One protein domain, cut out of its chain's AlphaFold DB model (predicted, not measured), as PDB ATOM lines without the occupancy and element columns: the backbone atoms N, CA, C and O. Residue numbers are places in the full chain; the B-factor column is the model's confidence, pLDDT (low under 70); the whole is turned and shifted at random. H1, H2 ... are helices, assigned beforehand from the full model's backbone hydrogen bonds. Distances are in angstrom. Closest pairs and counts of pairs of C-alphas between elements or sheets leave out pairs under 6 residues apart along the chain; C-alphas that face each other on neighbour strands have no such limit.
ATOM      1  N   GLU A 570      68.798 118.409  85.858       80.62
ATOM      2  CA  GLU A 570      68.196 117.830  84.656       80.62
ATOM      3  C   GLU A 570      68.682 118.583  83.406       80.62
ATOM      4  O   GLU A 570      68.978 117.987  82.366       80.62
ATOM      5  N   GLU A 571      68.894 119.888  83.550       80.94
ATOM      6  CA  GLU A 571      69.404 120.808  82.547       80.94
ATOM      7  C   GLU A 571      70.848 120.506  82.117       80.94
ATOM      8  O   GLU A 571      71.159 120.551  80.925       80.94
ATOM      9  N   SER A 572      71.719 120.104  83.033       78.56
ATOM     10  CA  SER A 572      73.098 119.694  82.768       78.56
ATOM     11  C   SER A 572      73.137 118.371  82.032       78.56
ATOM     12  O   SER A 572      73.935 118.180  81.113       78.56
ATOM     13  N   THR A 573      72.229 117.462  82.379       82.38
ATOM     14  CA  THR A 573      72.065 116.198  81.659       82.38
ATOM     15  C   THR A 573      71.566 116.444  80.233       82.38
ATOM     16  O   THR A 573      72.085 115.844  79.286       82.38
ATOM     17  N   ILE A 574      70.618 117.369  80.052       86.31
ATOM     18  CA  ILE A 574      70.116 117.793  78.737       86.31
ATOM     19  C   ILE A 574      71.232 118.447  77.917       86.31
ATOM     20  O   ILE A 574      71.421 118.079  76.758       86.31
ATOM     21  N   ALA A 575      72.001 119.366  78.508       82.50
ATOM     22  CA  ALA A 575      73.135 120.004  77.850       82.50
ATOM     23  C   ALA A 575      74.156 118.960  77.382       82.50
ATOM     24  O   ALA A 575      74.485 118.901  76.202       82.50
ATOM     25  N   LEU A 576      74.584 118.061  78.270       78.44
ATOM     26  CA  LEU A 576      75.544 117.007  77.939       78.44
ATOM     27  C   LEU A 576      75.024 116.028  76.874       78.44
ATOM     28  O   LEU A 576      75.829 115.513  76.096       78.44
ATOM     29  N   ARG A 577      73.710 115.774  76.813       83.56
ATOM     30  CA  ARG A 577      73.096 114.964  75.749       83.56
ATOM     31  C   ARG A 577      73.113 115.700  74.409       83.56
ATOM     32  O   ARG A 577      73.616 115.148  73.439       83.56
ATOM     33  N   LEU A 578      72.666 116.959  74.370       85.31
ATOM     34  CA  LEU A 578      72.732 117.802  73.166       85.31
ATOM     35  C   LEU A 578      74.164 117.916  72.636       85.31
ATOM     36  O   LEU A 578      74.385 117.968  71.428       85.31
ATOM     37  N   LEU A 579      75.132 117.924  73.546       81.19
ATOM     38  CA  LEU A 579      76.545 117.902  73.227       81.19
ATOM     39  C   LEU A 579      76.985 116.619  72.525       81.19
ATOM     40  O   LEU A 579      77.683 116.685  71.516       81.19
ATOM     41  N   ALA A 580      76.580 115.467  73.062       78.44
ATOM     42  CA  ALA A 580      76.874 114.162  72.483       78.44
ATOM     43  C   ALA A 580      76.231 113.998  71.096       78.44
ATOM     44  O   ALA A 580      76.825 113.377  70.219       78.44
ATOM     45  N   ASP A 581      75.073 114.627  70.883       83.75
ATOM     46  CA  ASP A 581      74.345 114.629  69.611       83.75
ATOM     47  C   ASP A 581      74.904 115.644  68.586       83.75
ATOM     48  O   ASP A 581      74.356 115.801  67.495       83.75
ATOM     49  N   GLY A 582      75.981 116.371  68.914       80.44
ATOM     50  CA  GLY A 582      76.593 117.375  68.030       80.44
ATOM     51  C   GLY A 582      75.804 118.688  67.918       80.44
ATOM     52  O   GLY A 582      76.107 119.542  67.084       80.44
ATOM     53  N   HIS A 583      74.796 118.902  68.764       86.31
ATOM     54  CA  HIS A 583      74.015 120.136  68.829       86.31
ATOM     55  C   HIS A 583      74.680 121.181  69.736       86.31
ATOM     56  O   HIS A 583      74.095 121.634  70.722       86.31
ATOM     57  N   TYR A 584      75.897 121.600  69.379       81.75
ATOM     58  CA  TYR A 584      76.732 122.488  70.198       81.75
ATOM     59  C   TYR A 584      76.017 123.782  70.597       81.75
ATOM     60  O   TYR A 584      75.918 124.074  71.783       81.75
ATOM     61  N   THR A 585      75.436 124.513  69.641       81.94
ATOM     62  CA  THR A 585      74.727 125.776  69.914       81.94
ATOM     63  C   THR A 585      73.621 125.600  70.953       81.94
ATOM     64  O   THR A 585      73.577 126.339  71.929       81.94
ATOM     65  N   LYS A 586      72.787 124.560  70.808       85.38
ATOM     66  CA  LYS A 586      71.687 124.282  71.743       85.38
ATOM     67  C   LYS A 586      72.194 123.836  73.111       85.38
ATOM     68  O   LYS A 586      71.607 124.196  74.123       85.38
ATOM     69  N   SER A 587      73.276 123.060  73.153       84.62
ATOM     70  CA  SER A 587      73.906 122.692  74.419       84.62
ATOM     71  C   SER A 587      74.398 123.932  75.158       84.62
ATOM     72  O   SER A 587      74.143 124.058  76.350       84.62
ATOM     73  N   PHE A 588      75.081 124.849  74.470       84.06
ATOM     74  CA  PHE A 588      75.552 126.089  75.080       84.06
ATOM     75  C   PHE A 588      74.399 127.017  75.465       84.06
ATOM     76  O   PHE A 588      74.459 127.600  76.539       84.06
ATOM     77  N   ASP A 589      73.309 127.075  74.696       85.38
ATOM     78  CA  ASP A 589      72.086 127.782  75.104       85.38
ATOM     79  C   ASP A 589      71.531 127.264  76.437       85.38
ATOM     80  O   ASP A 589      71.126 128.055  77.290       85.38
ATOM     81  N   VAL A 590      71.503 125.942  76.630       84.19
ATOM     82  CA  VAL A 590      71.038 125.336  77.885       84.19
ATOM     83  C   VAL A 590      72.003 125.666  79.022       84.19
ATOM     84  O   VAL A 590      71.557 126.132  80.067       84.19
ATOM     85  N   ILE A 591      73.313 125.533  78.797       84.69
ATOM     86  CA  ILE A 591      74.342 125.866  79.796       84.69
ATOM     87  C   ILE A 591      74.259 127.344  80.190       84.69
ATOM     88  O   ILE A 591      74.278 127.669  81.366       84.69
ATOM     89  N   PHE A 592      74.106 128.254  79.232       83.56
ATOM     90  CA  PHE A 592      74.052 129.689  79.511       83.56
ATOM     91  C   PHE A 592      72.754 130.130  80.183       83.56
ATOM     92  O   PHE A 592      72.729 131.158  80.858       83.56
ATOM     93  N   ARG A 593      71.656 129.395  79.988       82.06
ATOM     94  CA  ARG A 593      70.365 129.724  80.605       82.06
ATOM     95  C   ARG A 593      70.163 129.080  81.969       82.06
ATOM     96  O   ARG A 593      69.406 129.635  82.765       82.06
ATOM     97  N   HIS A 594      70.753 127.910  82.178       75.75
ATOM     98  CA  HIS A 594      70.400 127.019  83.280       75.75
ATOM     99  C   HIS A 594      71.591 126.305  83.914       75.75
ATOM    100  O   HIS A 594      71.446 125.788  85.010       75.75
ATOM    101  N   GLY A 595      72.742 126.258  83.243       69.69
ATOM    102  CA  GLY A 595      73.912 125.557  83.749       69.69
ATOM    103  C   GLY A 595      74.613 126.336  84.855       69.69
ATOM    104  O   GLY A 595      74.703 127.565  84.824       69.69
ATOM    105  N   ASP A 596      75.154 125.594  85.811       75.25
ATOM    106  CA  ASP A 596      76.105 126.108  86.783       75.25
ATOM    107  C   ASP A 596      77.546 126.111  86.219       75.25
ATOM    108  O   ASP A 596      77.848 125.601  85.130       75.25
ATOM    109  N   GLU A 597      78.465 126.722  86.971       75.25
ATOM    110  CA  GLU A 597      79.896 126.764  86.635       75.25
ATOM    111  C   GLU A 597      80.476 125.346  86.471       75.25
ATOM    112  O   GLU A 597      81.318 125.095  85.602       75.25
ATOM    113  N   GLN A 598      79.986 124.389  87.262       76.62
ATOM    114  CA  GLN A 598      80.439 123.001  87.244       76.62
ATOM    115  C   GLN A 598      80.076 122.303  85.926       76.62
ATOM    116  O   GLN A 598      80.890 121.565  85.365       76.62
ATOM    117  N   THR A 599      78.894 122.562  85.386       80.19
ATOM    118  CA  THR A 599      78.413 121.993  84.129       80.19
ATOM    119  C   THR A 599      79.105 122.594  82.933       80.19
ATOM    120  O   THR A 599      79.524 121.844  82.046       80.19
ATOM    121  N   LEU A 600      79.327 123.910  82.931       82.25
ATOM    122  CA  LEU A 600      80.183 124.542  81.930       82.25
ATOM    123  C   LEU A 600      81.569 123.884  81.924       82.25
ATOM    124  O   LEU A 600      82.085 123.523  80.869       82.25
ATOM    125  N   THR A 601      82.135 123.634  83.099       77.81
ATOM    126  CA  THR A 601      83.454 123.003  83.243       77.81
ATOM    127  C   THR A 601      83.473 121.572  82.735       77.81
ATOM    128  O   THR A 601      84.336 121.212  81.939       77.81
ATOM    129  N   ASN A 602      82.493 120.761  83.128       78.38
ATOM    130  CA  ASN A 602      82.372 119.378  82.675       78.38
ATOM    131  C   ASN A 602      82.253 119.294  81.143       78.38
ATOM    132  O   ASN A 602      82.814 118.392  80.517       78.38
ATOM    133  N   VAL A 603      81.533 120.237  80.533       79.38
ATOM    134  CA  VAL A 603      81.388 120.355  79.077       79.38
ATOM    135  C   VAL A 603      82.720 120.738  78.433       79.38
ATOM    136  O   VAL A 603      83.169 120.068  77.500       79.38
ATOM    137  N   LEU A 604      83.395 121.764  78.955       80.75
ATOM    138  CA  LEU A 604      84.697 122.218  78.464       80.75
ATOM    139  C   LEU A 604      85.785 121.141  78.596       80.75
ATOM    140  O   LEU A 604      86.620 121.003  77.699       80.75
ATOM    141  N   ASP A 605      85.758 120.340  79.660       79.06
ATOM    142  CA  ASP A 605      86.697 119.238  79.885       79.06
ATOM    143  C   ASP A 605      86.469 118.060  78.940       79.06
ATOM    144  O   ASP A 605      87.433 117.482  78.428       79.06
ATOM    145  N   ARG A 606      85.209 117.726  78.639       75.94
ATOM    146  CA  ARG A 606      84.899 116.731  77.601       75.94
ATOM    147  C   ARG A 606      85.431 117.174  76.243       75.94
ATOM    148  O   ARG A 606      86.002 116.367  75.514       75.94
ATOM    149  N   PHE A 607      85.321 118.461  75.931       73.88
ATOM    150  CA  PHE A 607      85.846 118.992  74.678       73.88
ATOM    151  C   PHE A 607      87.349 119.102  74.612       73.88
ATOM    152  O   PHE A 607      87.912 118.902  73.535       73.88
ATOM    153  N   ARG A 608      88.007 119.357  75.741       72.19
ATOM    154  CA  ARG A 608      89.467 119.337  75.829       72.19
ATOM    155  C   ARG A 608      90.042 118.001  75.355       72.19
ATOM    156  O   ARG A 608      91.107 117.984  74.750       72.19
ATOM    157  N   GLN A 609      89.346 116.899  75.629       69.75
ATOM    158  CA  GLN A 609      89.767 115.557  75.218       69.75
ATOM    159  C   GLN A 609      89.415 115.238  73.757       69.75
ATOM    160  O   GLN A 609      89.947 114.279  73.201       69.75
ATOM    161  N   SER A 610      88.551 116.034  73.121       71.81
ATOM    162  CA  SER A 610      88.201 115.858  71.713       71.81
ATOM    163  C   SER A 610      89.249 116.506  70.803       71.81
ATOM    164  O   SER A 610      89.658 117.652  71.001       71.81
ATOM    165  N   THR A 611      89.635 115.810  69.736       67.12
ATOM    166  CA  THR A 611      90.456 116.367  68.644       67.12
ATOM    167  C   THR A 611      89.781 117.543  67.926       67.12
ATOM    168  O   THR A 611      90.423 118.268  67.170       67.12
ATOM    169  N   GLU A 612      88.492 117.756  68.182       67.25
ATOM    170  CA  GLU A 612      87.633 118.756  67.554       67.25
ATOM    171  C   GLU A 612      87.572 120.080  68.327       67.25
ATOM    172  O   GLU A 612      86.850 120.990  67.929       67.25
ATOM    173  N   ARG A 613      88.361 120.244  69.396       69.50
ATOM    174  CA  ARG A 613      88.340 121.442  70.257       69.50
ATOM    175  C   ARG A 613      88.412 122.768  69.485       69.50
ATOM    176  O   ARG A 613      87.625 123.674  69.744       69.50
ATOM    177  N   ARG A 614      89.317 122.879  68.500       67.12
ATOM    178  CA  ARG A 614      89.422 124.075  67.636       67.12
ATOM    179  C   ARG A 614      88.239 124.221  66.682       67.12
ATOM    180  O   ARG A 614      87.788 125.339  66.443       67.12
ATOM    181  N   ALA A 615      87.733 123.106  66.153       71.12
ATOM    182  CA  ALA A 615      86.569 123.114  65.276       71.12
ATOM    183  C   ALA A 615      85.339 123.618  66.036       71.12
ATOM    184  O   ALA A 615      84.582 124.433  65.517       71.12
ATOM    185  N   LEU A 616      85.193 123.250  67.305       72.19
ATOM    186  CA  LEU A 616      84.059 123.673  68.108       72.19
ATOM    187  C   LEU A 616      83.968 125.188  68.273       72.19
ATOM    188  O   LEU A 616      82.884 125.746  68.127       72.19
ATOM    189  N   TRP A 617      85.097 125.870  68.487       75.81
ATOM    190  CA  TRP A 617      85.096 127.333  68.531       75.81
ATOM    191  C   TRP A 617      84.555 127.934  67.231       75.81
ATOM    192  O   TRP A 617      83.757 128.866  67.257       75.81
ATOM    193  N   THR A 618      84.930 127.364  66.083       78.00
ATOM    194  CA  THR A 618      84.428 127.816  64.777       78.00
ATOM    195  C   THR A 618      82.962 127.457  64.527       78.00
ATOM    196  O   THR A 618      82.285 128.185  63.805       78.00
ATOM    197  N   LEU A 619      82.464 126.380  65.142       79.31
ATOM    198  CA  LEU A 619      81.075 125.922  65.031       79.31
ATOM    199  C   LEU A 619      80.113 126.729  65.911       79.31
ATOM    200  O   LEU A 619      78.915 126.760  65.635       79.31
ATOM    201  N   LEU A 620      80.615 127.391  66.956       79.44
ATOM    202  CA  LEU A 620      79.798 128.258  67.796       79.44
ATOM    203  C   LEU A 620      79.431 129.557  67.072       79.44
ATOM    204  O   LEU A 620      80.257 130.226  66.435       79.44
ATOM    205  N   GLU A 621      78.178 129.969  67.243       82.19
ATOM    206  CA  GLU A 621      77.729 131.274  66.773       82.19
ATOM    207  C   GLU A 621      78.561 132.405  67.409       82.19
ATOM    208  O   GLU A 621      78.987 132.288  68.565       82.19
ATOM    209  N   PRO A 622      78.800 133.521  66.694       80.00
ATOM    210  CA  PRO A 622      79.630 134.619  67.196       80.00
ATOM    211  C   PRO A 622      79.190 135.157  68.567       80.00
ATOM    212  O   PRO A 622      80.034 135.479  69.402       80.00
ATOM    213  N   GLY A 623      77.878 135.211  68.828       76.94
ATOM    214  CA  GLY A 623      77.333 135.632  70.123       76.94
ATOM    215  C   GLY A 623      77.721 134.689  71.263       76.94
ATOM    216  O   GLY A 623      78.184 135.141  72.309       76.94
ATOM    217  N   HIS A 624      77.624 133.378  71.033       79.00
ATOM    218  CA  HIS A 624      78.001 132.356  72.009       79.00
ATOM    219  C   HIS A 624      79.505 132.307  72.259       79.00
ATOM    220  O   HIS A 624      79.915 132.137  73.401       79.00
ATOM    221  N   ARG A 625      80.331 132.544  71.233       83.00
ATOM    222  CA  ARG A 625      81.786 132.695  71.406       83.00
ATOM    223  C   ARG A 625      82.145 133.866  72.307       83.00
ATOM    224  O   ARG A 625      82.926 133.698  73.236       83.00
ATOM    225  N   ARG A 626      81.567 135.046  72.046       80.81
ATOM    226  CA  ARG A 626      81.816 136.249  72.857       80.81
ATOM    227  C   ARG A 626      81.381 136.037  74.303       80.81
ATOM    228  O   ARG A 626      82.112 136.402  75.218       80.81
ATOM    229  N   TYR A 627      80.221 135.417  74.505       79.38
ATOM    230  CA  TYR A 627      79.718 135.131  75.842       79.38
ATOM    231  C   TYR A 627      80.561 134.078  76.573       79.38
ATOM    232  O   TYR A 627      80.925 134.288  77.726       79.38
ATOM    233  N   LEU A 628      80.963 133.002  75.891       84.44
ATOM    234  CA  LEU A 628      81.863 131.996  76.450       84.44
ATOM    235  C   LEU A 628      83.222 132.601  76.824       84.44
ATOM    236  O   LEU A 628      83.688 132.386  77.935       84.44
ATOM    237  N   ALA A 629      83.828 133.407  75.946       83.75
ATOM    238  CA  ALA A 629      85.074 134.117  76.247       83.75
ATOM    239  C   ALA A 629      84.926 135.034  77.471       83.75
ATOM    240  O   ALA A 629      85.810 135.080  78.322       83.75
ATOM    241  N   HIS A 630      83.795 135.735  77.588       81.81
ATOM    242  CA  HIS A 630      83.506 136.576  78.743       81.81
ATOM    243  C   HIS A 630      83.411 135.770  80.046       81.81
ATOM    244  O   HIS A 630      84.028 136.158  81.033       81.81
ATOM    245  N   LEU A 631      82.701 134.638  80.041       80.38
ATOM    246  CA  LEU A 631      82.600 133.751  81.205       80.38
ATOM    247  C   LEU A 631      83.959 133.163  81.594       80.38
ATOM    248  O   LEU A 631      84.302 133.134  82.771       80.38
ATOM    249  N   LEU A 632      84.759 132.739  80.614       83.25
ATOM    250  CA  LEU A 632      86.111 132.243  80.868       83.25
ATOM    251  C   LEU A 632      86.994 133.328  81.494       83.25
ATOM    252  O   LEU A 632      87.692 133.040  82.459       83.25
ATOM    253  N   ASN A 633      86.918 134.573  81.013       81.62
ATOM    254  CA  ASN A 633      87.633 135.697  81.623       81.62
ATOM    255  C   ASN A 633      87.181 135.951  83.068       81.62
ATOM    256  O   ASN A 633      88.030 136.123  83.935       81.62
ATOM    257  N   GLN A 634      85.878 135.886  83.358       78.75
ATOM    258  CA  GLN A 634      85.378 136.003  84.735       78.75
ATOM    259  C   GLN A 634      85.928 134.896  85.646       78.75
ATOM    260  O   GLN A 634      86.364 135.184  86.754       78.75
ATOM    261  N   ILE A 635      85.991 133.648  85.168       77.81
ATOM    262  CA  ILE A 635      86.574 132.521  85.922       77.81
ATOM    263  C   ILE A 635      88.073 132.745  86.194       77.81
ATOM    264  O   ILE A 635      88.589 132.334  87.240       77.81
ATOM    265  N   VAL A 636      88.787 133.393  85.268       79.75
ATOM    266  CA  VAL A 636      90.196 133.763  85.456       79.75
ATOM    267  C   VAL A 636      90.354 134.894  86.473       79.75
ATOM    268  O   VAL A 636      91.228 134.801  87.337       79.75
ATOM    269  N   ASP A 637      89.496 135.910  86.410       76.19
ATOM    270  CA  ASP A 637      89.550 137.092  87.273       76.19
ATOM    271  C   ASP A 637      89.115 136.793  88.719       76.19
ATOM    272  O   ASP A 637      89.720 137.302  89.667       76.19
ATOM    273  N   ASP A 638      88.109 135.934  88.915       68.25
ATOM    274  CA  ASP A 638      87.484 135.731  90.227       68.25
ATOM    275  C   ASP A 638      88.312 134.877  91.196       68.25
ATOM    276  O   ASP A 638      88.070 134.914  92.408       68.25
ATOM    277  N   ARG A 639      89.296 134.089  90.734       55.44
ATOM    278  CA  ARG A 639      90.045 133.183  91.625       55.44
ATOM    279  C   ARG A 639      91.501 133.007  91.221       55.44
ATOM    280  O   ARG A 639      91.848 132.256  90.317       55.44
ATOM    281  N   GLY A 640      92.399 133.550  92.038       52.66
ATOM    282  CA  GLY A 640      93.773 133.069  92.084       52.66
ATOM    283  C   GLY A 640      93.817 131.602  92.540       52.66
ATOM    284  O   GLY A 640      93.741 131.335  93.737       52.66
ATOM    285  N   ARG A 641      94.039 130.673  91.597       52.00
ATOM    286  CA  ARG A 641      94.422 129.250  91.790       52.00
ATOM    287  C   ARG A 641      93.303 128.225  92.054       52.00
ATOM    288  O   ARG A 641      93.533 127.274  92.803       52.00
ATOM    289  N   SER A 642      92.132 128.331  91.431       66.31
ATOM    290  CA  SER A 642      91.280 127.137  91.282       66.31
ATOM    291  C   SER A 642      91.759 126.313  90.075       66.31
ATOM    292  O   SER A 642      92.375 126.851  89.154       66.31
ATOM    293  N   GLY A 643      91.510 124.996  90.064       64.12
ATOM    294  CA  GLY A 643      91.794 124.170  88.880       64.12
ATOM    295  C   GLY A 643      91.121 124.751  87.632       64.12
ATOM    296  O   GLY A 643      91.755 124.858  86.589       64.12
ATOM    297  N   LEU A 644      89.891 125.248  87.797       67.69
ATOM    298  CA  LEU A 644      89.064 125.930  86.797       67.69
ATOM    299  C   LEU A 644      89.774 127.085  86.087       67.69
ATOM    300  O   LEU A 644      89.683 127.189  84.869       67.69
ATOM    301  N   THR A 645      90.537 127.901  86.814       76.31
ATOM    302  CA  THR A 645      91.314 129.002  86.232       76.31
ATOM    303  C   THR A 645      92.326 128.495  85.208       76.31
ATOM    304  O   THR A 645      92.467 129.081  84.141       76.31
ATOM    305  N   VAL A 646      92.993 127.367  85.478       77.88
ATOM    306  CA  VAL A 646      93.941 126.758  84.529       77.88
ATOM    307  C   VAL A 646      93.214 126.261  83.279       77.88
ATOM    308  O   VAL A 646      93.712 126.442  82.170       77.88
ATOM    309  N   HIS A 647      92.021 125.678  83.438       74.94
ATOM    310  CA  HIS A 647      91.200 125.242  82.305       74.94
ATOM    311  C   HIS A 647      90.708 126.431  81.473       74.94
ATOM    312  O   HIS A 647      90.737 126.369  80.245       74.94
ATOM    313  N   ALA A 648      90.291 127.515  82.124       79.81
ATOM    314  CA  ALA A 648      89.826 128.711  81.446       79.81
ATOM    315  C   ALA A 648      90.953 129.411  80.677       79.81
ATOM    316  O   ALA A 648      90.756 129.757  79.514       79.81
ATOM    317  N   ILE A 649      92.146 129.526  81.272       81.44
ATOM    318  CA  ILE A 649      93.343 130.058  80.603       81.44
ATOM    319  C   ILE A 649      93.697 129.215  79.375       81.44
ATOM    320  O   ILE A 649      93.839 129.767  78.293       81.44
ATOM    321  N   ASP A 650      93.754 127.885  79.497       81.38
ATOM    322  CA  ASP A 650      94.066 127.000  78.363       81.38
ATOM    323  C   ASP A 650      93.026 127.107  77.231       81.38
ATOM    324  O   ASP A 650      93.350 126.952  76.057       81.38
ATOM    325  N   TRP A 651      91.760 127.384  77.551       81.25
ATOM    326  CA  TRP A 651      90.752 127.684  76.535       81.25
ATOM    327  C   TRP A 651      90.955 129.056  75.889       81.25
ATOM    328  O   TRP A 651      90.853 129.146  74.668       81.25
ATOM    329  N   LEU A 652      91.256 130.090  76.679       81.31
ATOM    330  CA  LEU A 652      91.492 131.458  76.209       81.31
ATOM    331  C   LEU A 652      92.751 131.567  75.332       81.31
ATOM    332  O   LEU A 652      92.710 132.211  74.287       81.31
ATOM    333  N   GLU A 653      93.842 130.893  75.702       82.00
ATOM    334  CA  GLU A 653      95.101 130.851  74.938       82.00
ATOM    335  C   GLU A 653      94.954 130.141  73.585       82.00
ATOM    336  O   GLU A 653      95.719 130.388  72.654       82.00
ATOM    337  N   GLN A 654      93.974 129.243  73.466       72.19
ATOM    338  CA  GLN A 654      93.702 128.496  72.239       72.19
ATOM    339  C   GLN A 654      92.650 129.156  71.349       72.19
ATOM    340  O   GLN A 654      92.349 128.628  70.270       72.19
ATOM    341  N   LEU A 655      92.099 130.296  71.772       70.19
ATOM    342  CA  LEU A 655      91.242 131.086  70.907       70.19
ATOM    343  C   LEU A 655      92.088 131.623  69.752       70.19
ATOM    344  O   LEU A 655      93.188 132.127  69.987       70.19
TER     345      LEU A 655
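What this domain is: This is residues 570 to 655 of the 660 residues of an uncharacterized protein of Perkinsus olseni (UniProt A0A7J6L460). H1, H2 and H3 make a loose up and down bundle, the long H5 begins close to H2 and slants away from it to fold back in a hairpin with H6, which begins close to H3, and the short H4 lies across the end of the bundle where H2 begins and H3 ends. The turn at residues 638 to 643 sticks out at the H5 and H6 end. The printed part has 86 residues with six named helices, H1 to H6 in chain order, and no named strand; its class is all helix. It is compact, with a radius of gyration of the C-alphas of 12.0 A, and rounded, spanning 34 by 27 by 24 A.

Where its parts are: H1, residues 570 to 580, begins with C-alpha 570 at (68.196, 117.830, 84.656) and is 15.4 A long. H2 is residues 584 to 594, 15.2 A, and H3 residues 597 to 608, 16.2 A. H4 is residues 613 to 619. H5, residues 622 to 638, is the longest at 24.4 A. H6, residues 643 to 653, 15.8 A, ends with C-alpha 653 at (95.101, 130.851, 74.938).

How they stand to each other: H1, H2 and H3 form an up and down bundle, each helix running against the one before. H1 and H2, a hairpin, touch at a shallow tilt of 13 degrees, with the closest C-alphas, Ala 575 and Ser 587, 4.4 A apart. H3, with residues 599 to 603 alone, only just touches H1, with 3 pairs of C-alphas within 8 A, the closest being Ser 572 and Thr 599 at 5.9 A. H4 is close to but not clearly touching H2, about perpendicular at 89 degrees; their closest C-alphas, Tyr 584 and Leu 619, are 7.6 A apart. H5, with residues 629 to 636 alone, touches H6 in a hairpin at a steep tilt of 44 degrees, the closest C-alphas being Val 636 and Thr 645 at 5.0 A. H3 and H5 are near each other, while H1 and H6 are apart. Every O i to N i+4 pair is within hydrogen-bond range in H1, H2, H3, H5 and H6; in H4 1 of 3 is, beside 4 of 4 O i to N i+3 pairs.

The domain as a whole: The two farthest C-alphas, Asp 581 and Gly 640, are 35.0 A apart. The printed part has no cut, and its five links are tight. Mean pLDDT of the printed part is 77.5; residues 595, 609, 611 to 614 and 638 to 644 are under 70.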